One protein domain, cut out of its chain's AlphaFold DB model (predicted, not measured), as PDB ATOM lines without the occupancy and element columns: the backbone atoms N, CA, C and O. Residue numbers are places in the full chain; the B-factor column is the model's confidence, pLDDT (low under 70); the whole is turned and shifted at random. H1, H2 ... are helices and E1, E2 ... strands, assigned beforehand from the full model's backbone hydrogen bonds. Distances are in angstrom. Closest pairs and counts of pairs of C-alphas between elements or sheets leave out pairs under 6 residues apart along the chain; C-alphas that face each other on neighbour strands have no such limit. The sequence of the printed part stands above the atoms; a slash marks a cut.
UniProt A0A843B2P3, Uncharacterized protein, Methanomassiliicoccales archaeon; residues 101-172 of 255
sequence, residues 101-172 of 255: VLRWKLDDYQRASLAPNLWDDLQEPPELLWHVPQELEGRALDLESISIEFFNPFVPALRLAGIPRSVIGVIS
ATOM      1  N   VAL A 101       4.626  40.177  -2.541       92.00
ATOM      2  CA  VAL A 101       5.349  39.899  -3.780       92.00
ATOM      3  C   VAL A 101       5.387  41.152  -4.636       92.00
ATOM      4  O   VAL A 101       4.359  41.757  -4.932       92.00
ATOM      5  N   LEU A 102       6.581  41.512  -5.088       90.62
ATOM      6  CA  LEU A 102       6.807  42.565  -6.061       90.62
ATOM      7  C   LEU A 102       7.074  41.953  -7.423       90.62
ATOM      8  O   LEU A 102       7.916  41.062  -7.563       90.62
ATOM      9  N   ARG A 103       6.378  42.457  -8.437       89.62
ATOM     10  CA  ARG A 103       6.514  42.009  -9.820       89.62
ATOM     11  C   ARG A 103       6.708  43.177 -10.761       89.62
ATOM     12  O   ARG A 103       6.093  44.222 -10.585       89.62
ATOM     13  N   TRP A 104       7.455  42.958 -11.831       89.62
ATOM     14  CA  TRP A 104       7.372  43.828 -12.995       89.62
ATOM     15  C   TRP A 104       6.058  43.591 -13.748       89.62
ATOM     16  O   TRP A 104       5.674  42.451 -14.032       89.62
ATOM     17  N   LYS A 105       5.385  44.676 -14.130       90.12
ATOM     18  CA  LYS A 105       4.257  44.655 -15.063       90.12
ATOM     19  C   LYS A 105       4.791  44.419 -16.472       90.12
ATOM     20  O   LYS A 105       5.204  45.347 -17.158       90.12
ATOM     21  N   LEU A 106       4.790  43.156 -16.880       88.25
ATOM     22  CA  LEU A 106       5.198  42.722 -18.215       88.25
ATOM     23  C   LEU A 106       4.015  42.115 -18.951       88.25
ATOM     24  O   LEU A 106       3.230  41.359 -18.357       88.25
ATOM     25  N   ASP A 107       3.948  42.383 -20.251       88.00
ATOM     26  CA  ASP A 107       3.072  41.631 -21.141       88.00
ATOM     27  C   ASP A 107       3.533  40.163 -21.262       88.00
ATOM     28  O   ASP A 107       4.630  39.778 -20.834       88.00
ATOM     29  N   ASP A 108       2.671  39.314 -21.817       85.25
ATOM     30  CA  ASP A 108       2.937  37.876 -21.889       85.25
ATOM     31  C   ASP A 108       4.132  37.540 -22.799       85.25
ATOM     32  O   ASP A 108       4.856  36.580 -22.531       85.25
ATOM     33  N   TYR A 109       4.391  38.344 -23.837       87.06
ATOM     34  CA  TYR A 109       5.520  38.139 -24.747       87.06
ATOM     35  C   TYR A 109       6.850  38.463 -24.058       87.06
ATOM     36  O   TYR A 109       7.791  37.668 -24.097       87.06
ATOM     37  N   GLN A 110       6.912  39.599 -23.367       86.75
ATOM     38  CA  GLN A 110       8.049  40.015 -22.558       86.75
ATOM     39  C   GLN A 110       8.341  38.985 -21.472       86.75
ATOM     40  O   GLN A 110       9.482  38.550 -21.341       86.75
ATOM     41  N   ARG A 111       7.316  38.525 -20.746       86.56
ATOM     42  CA  ARG A 111       7.477  37.511 -19.694       86.56
ATOM     43  C   ARG A 111       7.985  36.177 -20.245       86.56
ATOM     44  O   ARG A 111       8.845  35.552 -19.627       86.56
ATOM     45  N   ALA A 112       7.492  35.754 -21.410       83.38
ATOM     46  CA  ALA A 112       7.954  34.538 -22.075       83.38
ATOM     47  C   ALA A 112       9.411  34.639 -22.556       83.38
ATOM     48  O   ALA A 112      10.099  33.619 -22.603       83.38
ATOM     49  N   SER A 113       9.874  35.850 -22.884       85.44
ATOM     50  CA  SER A 113      11.246  36.110 -23.337       85.44
ATOM     51  C   SER A 113      12.297  36.107 -22.223       85.44
ATOM     52  O   SER A 113      13.481  36.003 -22.531       85.44
ATOM     53  N   LEU A 114      11.881  36.191 -20.952       86.00
ATOM     54  CA  LEU A 114      12.788  36.118 -19.806       86.00
ATOM     55  C   LEU A 114      13.322  34.696 -19.619       86.00
ATOM     56  O   LEU A 114      12.551  33.725 -19.673       86.00
ATOM     57  N   ALA A 115      14.622  34.580 -19.350       81.50
ATOM     58  CA  ALA A 115      15.235  33.325 -18.956       81.50
ATOM     59  C   ALA A 115      14.622  32.778 -17.649       81.50
ATOM     60  O   ALA A 115      14.086  33.536 -16.829       81.50
ATOM     61  N   PRO A 116      14.688  31.450 -17.437       76.44
ATOM     62  CA  PRO A 116      14.464  30.856 -16.123       76.44
ATOM     63  C   PRO A 116      15.330  31.536 -15.062       76.44
ATOM     64  O   PRO A 116      16.456  31.952 -15.342       76.44
ATOM     65  N   ASN A 117      14.800  31.648 -13.851       71.31
ATOM     66  CA  ASN A 117      15.398  32.461 -12.798       71.31
ATOM     67  C   ASN A 117      15.523  31.673 -11.489       71.31
ATOM     68  O   ASN A 117      14.900  30.627 -11.344       71.31
ATOM     69  N   LEU A 118      16.267  32.197 -10.510       74.00
ATOM     70  CA  LEU A 118      16.446  31.619  -9.173       74.00
ATOM     71  C   LEU A 118      15.110  31.241  -8.511       74.00
ATOM     72  O   LEU A 118      15.044  30.304  -7.723       74.00
ATOM     73  N   TRP A 119      14.030  31.944  -8.862       75.69
ATOM     74  CA  TRP A 119      12.677  31.644  -8.404       75.69
ATOM     75  C   TRP A 119      12.177  30.239  -8.768       75.69
ATOM     76  O   TRP A 119      11.367  29.686  -8.027       75.69
ATOM     77  N   ASP A 120      12.635  29.657  -9.880       71.31
ATOM     78  CA  ASP A 120      12.168  28.350 -10.355       71.31
ATOM     79  C   ASP A 120      12.651  27.197  -9.450       71.31
ATOM     80  O   ASP A 120      11.946  26.189  -9.310       71.31
ATOM     81  N   ASP A 121      13.792  27.384  -8.778       76.88
ATOM     82  CA  ASP A 121      14.434  26.395  -7.901       76.88
ATOM     83  C   ASP A 121      14.005  26.511  -6.427       76.88
ATOM     84  O   ASP A 121      14.219  25.591  -5.632       76.88
ATOM     85  N   LEU A 122      13.362  27.617  -6.041       77.81
ATOM     86  CA  LEU A 122      12.883  27.827  -4.676       77.81
ATOM     87  C   LEU A 122      11.601  27.025  -4.404       77.81
ATOM     88  O   LEU A 122      10.662  26.992  -5.206       77.81
ATOM     89  N   GLN A 123      11.557  26.357  -3.252       74.75
ATOM     90  CA  GLN A 123      10.395  25.570  -2.820       74.75
ATOM     91  C   GLN A 123       9.534  26.297  -1.785       74.75
ATOM     92  O   GLN A 123       8.330  26.060  -1.738       74.75
ATOM     93  N   GLU A 124      10.127  27.210  -1.016       74.75
ATOM     94  CA  GLU A 124       9.457  27.978   0.034       74.75
ATOM     95  C   GLU A 124       9.821  29.469  -0.074       74.75
ATOM     96  O   GLU A 124      10.915  29.791  -0.556       74.75
ATOM     97  N   PRO A 125       8.933  30.383   0.371       76.50
ATOM     98  CA  PRO A 125       9.246  31.802   0.454       76.50
ATOM     99  C   PRO A 125      10.463  32.096   1.343       76.50
ATOM    100  O   PRO A 125      10.463  31.724   2.515       76.50
ATOM    101  N   PRO A 126      11.492  32.788   0.824       81.25
ATOM    102  CA  PRO A 126      12.577  33.304   1.653       81.25
ATOM    103  C   PRO A 126      12.099  34.494   2.499       81.25
ATOM    104  O   PRO A 126      11.133  35.172   2.145       81.25
ATOM    105  N   GLU A 127      12.805  34.793   3.595       80.56
ATOM    106  CA  GLU A 127      12.501  35.955   4.450       80.56
ATOM    107  C   GLU A 127      12.500  37.267   3.653       80.56
ATOM    108  O   GLU A 127      11.549  38.047   3.707       80.56
ATOM    109  N   LEU A 128      13.546  37.455   2.852       81.81
ATOM    110  CA  LEU A 128      13.677  38.540   1.898       81.81
ATOM    111  C   LEU A 128      14.419  38.018   0.673       81.81
ATOM    112  O   LEU A 128      15.474  37.391   0.796       81.81
ATOM    113  N   LEU A 129      13.901  38.307  -0.515       79.81
ATOM    114  CA  LEU A 129      14.639  38.087  -1.752       79.81
ATOM    115  C   LEU A 129      14.405  39.243  -2.702       79.81
ATOM    116  O   LEU A 129      13.262  39.550  -3.023       79.81
ATOM    117  N   TRP A 130      15.500  39.824  -3.182       83.56
ATOM    118  CA  TRP A 130      15.509  40.766  -4.288       83.56
ATOM    119  C   TRP A 130      16.226  40.136  -5.465       83.56
ATOM    120  O   TRP A 130      17.314  39.576  -5.315       83.56
ATOM    121  N   HIS A 131      15.629  40.245  -6.642       81.56
ATOM    122  CA  HIS A 131      16.238  39.757  -7.859       81.56
ATOM    123  C   HIS A 131      15.785  40.592  -9.058       81.56
ATOM    124  O   HIS A 131      14.599  40.826  -9.252       81.56
ATOM    125  N   VAL A 132      16.729  40.996  -9.902       79.62
ATOM    126  CA  VAL A 132      16.447  41.653 -11.181       79.62
ATOM    127  C   VAL A 132      16.900  40.705 -12.289       79.62
ATOM    128  O   VAL A 132      18.100  40.436 -12.359       79.62
ATOM    129  N   PRO A 133      15.985  40.184 -13.134       78.94
ATOM    130  CA  PRO A 133      16.372  39.386 -14.293       78.94
ATOM    131  C   PRO A 133      17.368  40.150 -15.164       78.94
ATOM    132  O   PRO A 133      17.193  41.351 -15.388       78.94
ATOM    133  N   GLN A 134      18.380  39.455 -15.684       81.25
ATOM    134  CA  GLN A 134      19.467  40.070 -16.447       81.25
ATOM    135  C   GLN A 134      18.948  40.871 -17.654       81.25
ATOM    136  O   GLN A 134      19.459  41.937 -17.985       81.25
ATOM    137  N   GLU A 135      17.882  40.397 -18.297       84.62
ATOM    138  CA  GLU A 135      17.239  41.040 -19.446       84.62
ATOM    139  C   GLU A 135      16.534  42.362 -19.099       84.62
ATOM    140  O   GLU A 135      16.157  43.130 -19.992       84.62
ATOM    141  N   LEU A 136      16.326  42.619 -17.807       82.50
ATOM    142  CA  LEU A 136      15.685  43.814 -17.267       82.50
ATOM    143  C   LEU A 136      16.676  44.715 -16.517       82.50
ATOM    144  O   LEU A 136      16.286  45.796 -16.071       82.50
ATOM    145  N   GLU A 137      17.950  44.327 -16.413       82.38
ATOM    146  CA  GLU A 137      18.996  45.179 -15.847       82.38
ATOM    147  C   GLU A 137      19.073  46.525 -16.586       82.38
ATOM    148  O   GLU A 137      19.001  46.608 -17.813       82.38
ATOM    149  N   GLY A 138      19.196  47.611 -15.820       77.56
ATOM    150  CA  GLY A 138      19.247  48.975 -16.353       77.56
ATOM    151  C   GLY A 138      17.896  49.561 -16.772       77.56
ATOM    152  O   GLY A 138      17.845  50.738 -17.135       77.56
ATOM    153  N   ARG A 139      16.791  48.804 -16.696       79.94
ATOM    154  CA  ARG A 139      15.448  49.393 -16.792       79.94
ATOM    155  C   ARG A 139      15.127  50.156 -15.511       79.94
ATOM    156  O   ARG A 139      15.426  49.688 -14.416       79.94
ATOM    157  N   ALA A 140      14.504  51.322 -15.663       72.56
ATOM    158  CA  ALA A 140      14.037  52.095 -14.522       72.56
ATOM    159  C   ALA A 140      12.952  51.307 -13.774       72.56
ATOM    160  O   ALA A 140      12.076  50.701 -14.397       72.56
ATOM    161  N   LEU A 141      13.042  51.305 -12.447       74.88
ATOM    162  CA  LEU A 141      12.079  50.675 -11.557       74.88
ATOM    163  C   LEU A 141      11.220  51.791 -10.953       74.88
ATOM    164  O   LEU A 141      11.632  52.459 -10.007       74.88
ATOM    165  N   ASP A 142      10.059  52.040 -11.551       79.12
ATOM    166  CA  ASP A 142       9.096  53.047 -11.095       79.12
ATOM    167  C   ASP A 142       7.778  52.395 -10.639       79.12
ATOM    168  O   ASP A 142       7.502  51.223 -10.903       79.12
ATOM    169  N   LEU A 143       6.936  53.148  -9.929       81.12
ATOM    170  CA  LEU A 143       5.663  52.624  -9.417       81.12
ATOM    171  C   LEU A 143       4.683  52.233 -10.538       81.12
ATOM    172  O   LEU A 143       3.803  51.390 -10.340       81.12
ATOM    173  N   GLU A 144       4.831  52.812 -11.730       85.69
ATOM    174  CA  GLU A 144       3.998  52.478 -12.882       85.69
ATOM    175  C   GLU A 144       4.351  51.100 -13.448       85.69
ATOM    176  O   GLU A 144       3.453  50.335 -13.808       85.69
ATOM    177  N   SER A 145       5.630  50.735 -13.435       84.62
ATOM    178  CA  SER A 145       6.161  49.468 -13.939       84.62
ATOM    179  C   SER A 145       6.099  48.320 -12.931       84.62
ATOM    180  O   SER A 145       6.309  47.173 -13.325       84.62
ATOM    181  N   ILE A 146       5.744  48.569 -11.668       88.19
ATOM    182  CA  ILE A 146       5.698  47.541 -10.614       88.19
ATOM    183  C   ILE A 146       4.264  47.223 -10.200       88.19
ATOM    184  O   ILE A 146       3.400  48.093 -10.092       88.19
ATOM    185  N   SER A 147       4.015  45.944  -9.948       89.81
ATOM    186  CA  SER A 147       2.838  45.429  -9.262       89.81
ATOM    187  C   SER A 147       3.247  44.899  -7.892       89.81
ATOM    188  O   SER A 147       4.230  44.166  -7.783       89.81
ATOM    189  N   ILE A 148       2.498  45.268  -6.857       89.81
ATOM    190  CA  ILE A 148       2.669  44.751  -5.500       89.81
ATOM    191  C   ILE A 148       1.442  43.910  -5.182       89.81
ATOM    192  O   ILE A 148       0.315  44.404  -5.216       89.81
ATOM    193  N   GLU A 149       1.659  42.635  -4.899       91.69
ATOM    194  CA  GLU A 149       0.610  41.634  -4.755       91.69
ATOM    195  C   GLU A 149       0.834  40.768  -3.518       91.69
ATOM    196  O   GLU A 149       1.920  40.724  -2.947       91.69
ATOM    197  N   PHE A 150      -0.217  40.068  -3.105       90.88
ATOM    198  CA  PHE A 150      -0.221  39.193  -1.940       90.88
ATOM    199  C   PHE A 150      -0.656  37.795  -2.379       90.88
ATOM    200  O   PHE A 150      -1.843  37.535  -2.573       90.88
ATOM    201  N   PHE A 151       0.315  36.919  -2.629       89.75
ATOM    202  CA  PHE A 151       0.077  35.551  -3.088       89.75
ATOM    203  C   PHE A 151       1.313  34.676  -2.863       89.75
ATOM    204  O   PHE A 151       2.404  35.186  -2.628       89.75
ATOM    205  N   ASN A 152       1.153  33.357  -2.982       88.38
ATOM    206  CA  ASN A 152       2.266  32.412  -2.964       88.38
ATOM    207  C   ASN A 152       2.860  32.244  -4.380       88.38
ATOM    208  O   ASN A 152       2.237  31.559  -5.201       88.38
ATOM    209  N   PRO A 153       4.050  32.789  -4.707       84.69
ATOM    210  CA  PRO A 153       4.615  32.659  -6.049       84.69
ATOM    211  C   PRO A 153       5.210  31.272  -6.334       84.69
ATOM    212  O   PRO A 153       5.541  30.976  -7.482       84.69
ATOM    213  N   PHE A 154       5.307  30.397  -5.329       83.44
ATOM    214  CA  PHE A 154       5.947  29.084  -5.439       83.44
ATOM    215  C   PHE A 154       4.978  27.966  -5.832       83.44
ATOM    216  O   PHE A 154       5.420  26.836  -6.061       83.44
ATOM    217  N   VAL A 155       3.682  28.272  -5.979       85.44
ATOM    218  CA  VAL A 155       2.654  27.323  -6.429       85.44
ATOM    219  C   VAL A 155       2.997  26.787  -7.830       85.44
ATOM    220  O   VAL A 155       3.172  27.582  -8.758       85.44
ATOM    221  N   PRO A 156       3.037  25.453  -8.044       82.88
ATOM    222  CA  PRO A 156       3.475  24.860  -9.313       82.88
ATOM    223  C   PRO A 156       2.735  25.375 -10.555       82.88
ATOM    224  O   PRO A 156       3.354  25.620 -11.588       82.88
ATOM    225  N   ALA A 157       1.422  25.602 -10.456       84.50
ATOM    226  CA  ALA A 157       0.623  26.121 -11.566       84.50
ATOM    227  C   ALA A 157       1.066  27.528 -12.017       84.50
ATOM    228  O   ALA A 157       1.052  27.825 -13.211       84.50
ATOM    229  N   LEU A 158       1.516  28.379 -11.088       84.62
ATOM    230  CA  LEU A 158       2.010  29.723 -11.408       84.62
ATOM    231  C   LEU A 158       3.392  29.674 -12.072       84.62
ATOM    232  O   LEU A 158       3.680  30.502 -12.939       84.62
ATOM    233  N   ARG A 159       4.213  28.670 -11.729       78.94
ATOM    234  CA  ARG A 159       5.486  28.399 -12.420       78.94
ATOM    235  C   ARG A 159       5.251  28.048 -13.884       78.94
ATOM    236  O   ARG A 159       5.890  28.619 -14.761       78.94
ATOM    237  N   LEU A 160       4.273  27.180 -14.159       80.88
ATOM    238  CA  LEU A 160       3.877  26.836 -15.532       80.88
ATOM    239  C   LEU A 160       3.368  28.055 -16.317       80.88
ATOM    240  O   LEU A 160       3.593  28.145 -17.520       80.88
ATOM    241  N   ALA A 161       2.733  29.014 -15.636       81.44
ATOM    242  CA  ALA A 161       2.295  30.283 -16.218       81.44
ATOM    243  C   ALA A 161       3.418  31.338 -16.356       81.44
ATOM    244  O   ALA A 161       3.160  32.462 -16.792       81.44
ATOM    245  N   GLY A 162       4.656  31.020 -15.960       82.19
ATOM    246  CA  GLY A 162       5.808  31.920 -16.054       82.19
ATOM    247  C   GLY A 162       5.750  33.139 -15.125       82.19
ATOM    248  O   GLY A 162       6.527  34.073 -15.313       82.19
ATOM    249  N   ILE A 163       4.855  33.159 -14.128       84.56
ATOM    250  CA  ILE A 163       4.725  34.264 -13.160       84.56
ATOM    251  C   ILE A 163       6.037  34.539 -12.404       84.56
ATOM    252  O   ILE A 163       6.407  35.718 -12.340       84.56
ATOM    253  N   PRO A 164       6.776  33.521 -11.905       84.75
ATOM    254  CA  PRO A 164       8.032  33.726 -11.179       84.75
ATOM    255  C   PRO A 164       9.070  34.558 -11.936       84.75
ATOM    256  O   PRO A 164       9.822  35.306 -11.327       84.75
ATOM    257  N   ARG A 165       9.067  34.514 -13.274       85.69
ATOM    258  CA  ARG A 165      10.009  35.286 -14.102       85.69
ATOM    259  C   ARG A 165       9.817  36.796 -13.977       85.69
ATOM    260  O   ARG A 165      10.762  37.550 -14.155       85.69
ATOM    261  N   SER A 166       8.594  37.234 -13.674       86.75
ATOM    262  CA  SER A 166       8.275  38.646 -13.434       86.75
ATOM    263  C   SER A 166       8.484  39.082 -11.984       86.75
ATOM    264  O   SER A 166       8.410  40.277 -11.712       86.75
ATOM    265  N   VAL A 167       8.701  38.142 -11.057       88.38
ATOM    266  CA  VAL A 167       8.888  38.450  -9.637       88.38
ATOM    267  C   VAL A 167      10.281  39.033  -9.433       88.38
ATOM    268  O   VAL A 167      11.278  38.486  -9.901       88.38
ATOM    269  N   ILE A 168      10.335  40.156  -8.726       86.81
ATOM    270  CA  ILE A 168      11.574  40.875  -8.417       86.81
ATOM    271  C   ILE A 168      11.837  41.016  -6.926       86.81
ATOM    272  O   ILE A 168      12.967  41.281  -6.523       86.81
ATOM    273  N   GLY A 169      10.804  40.838  -6.106       88.44
ATOM    274  CA  GLY A 169      10.889  40.982  -4.665       88.44
ATOM    275  C   GLY A 169       9.918  40.051  -3.961       88.44
ATOM    276  O   GLY A 169       8.773  39.918  -4.387       88.44
ATOM    277  N   VAL A 170      10.361  39.431  -2.874       89.88
ATOM    278  CA  VAL A 170       9.502  38.747  -1.903       89.88
ATOM    279  C   VAL A 170       9.881  39.243  -0.518       89.88
ATOM    280  O   VAL A 170      11.059  39.230  -0.166       89.88
ATOM    281  N   ILE A 171       8.881  39.690   0.240       90.81
ATOM    282  CA  ILE A 171       9.026  40.191   1.607       90.81
ATOM    283  C   ILE A 171       8.098  39.367   2.501       90.81
ATOM    284  O   ILE A 171       6.870  39.494   2.428       90.81
ATOM    285  N   SER A 172       8.688  38.509   3.329       91.06
ATOM    286  CA  SER A 172       7.943  37.671   4.268       91.06
ATOM    287  C   SER A 172       7.520  38.453   5.521       91.06
ATOM    288  O   SER A 172       8.229  39.367   5.948       91.06
TER     289      SER A 172
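What this domain is: This is residues 101 to 172 of the 255 residues of an uncharacterized protein of Methanomassiliicoccales archaeon (UniProt A0A843B2P3). A small four-stranded sheet makes a wall along one side of the domain, and three short helices lie off one side of it: H3 near the middle, just by the sheet, with H1 and H2 farther out. Two long stretches without a named element complete the body: residues 114 to 127 lead from H1 back to the edge strand E2, and residues 131 to 145 pass round one end of the sheet to the other edge strand, E3. The printed part has 72 residues, with three named helices and four named strands in the order E1 H1 E2 E3 H2 H3 E4; the sheet's order is E2 E4 E1 E3, all antiparallel. The class is mixed, helices and strands, though under half of the residues are in named elements. The whole is compact, with a radius of gyration of the C-alphas of 11.3 A and spans of 28 by 22 by 18 A.

Where its parts are: E1, residues 101 to 104, begins at C-alpha 101 (5.349, 39.899, -3.780) and is 10.2 A long. H1, residues 108 to 113, is 8.6 A long and begins at C-alpha 108 (2.937, 37.876, -21.889). E2 is residues 128 to 130, 6.8 A, and E3 is residues 146 to 150, 13.4 A. H2, residues 156 to 160, measures 6.5 A, and H3, residues 163 to 166, 5.6 A. E4, residues 167 to 171, is 11.4 A long and ends at C-alpha 171 (9.026, 40.191, 1.607).

How they stand to each other: E1 and E3 are antiparallel at 153 degrees, with N 103 and O 147 2.8 A apart, within hydrogen-bond range. E4 and E1 are antiparallel at 159 degrees, with N 102 and O 169 at 2.8 A. E2 and E4 are antiparallel at 157 degrees, with N 170 and O 129 at 2.9 A. The sheet is only just strongly twisted, its C-alphas up to 4.1 A off the best plane. E1, H1, E2 and E3, H2, H3, E4 are split strand-helix-strand units, two strands running the same way with another strand between them; the first crossover is left-handed, the second right-handed. H3 only grazes the sheet, with residues 163 to 166; H1 and H2 are not on it. H1 and H3 only just touch, with 3 pairs of C-alphas within 8 A, the closest those of Arg 111 and Ser 166 at 6.4 A. H2 and H3 are close but not clearly touching; their closest C-alphas, of Leu 158 and Pro 164, are 7.2 A apart. H1 and H2 are apart. Each O i to N i+4 pair in H1 and H2 is within hydrogen-bond range; H3 is too short for such a pair.

The domain as a whole: The C-alphas farthest apart, of Tyr 109 and Glu 127, are 30.1 A apart. The printed part has no cut. The links H1 to E2 and E2 to E3 are long, with 14 and 15 residues. The mean pLDDT of the printed part is 83.4, and no printed residue is under 70.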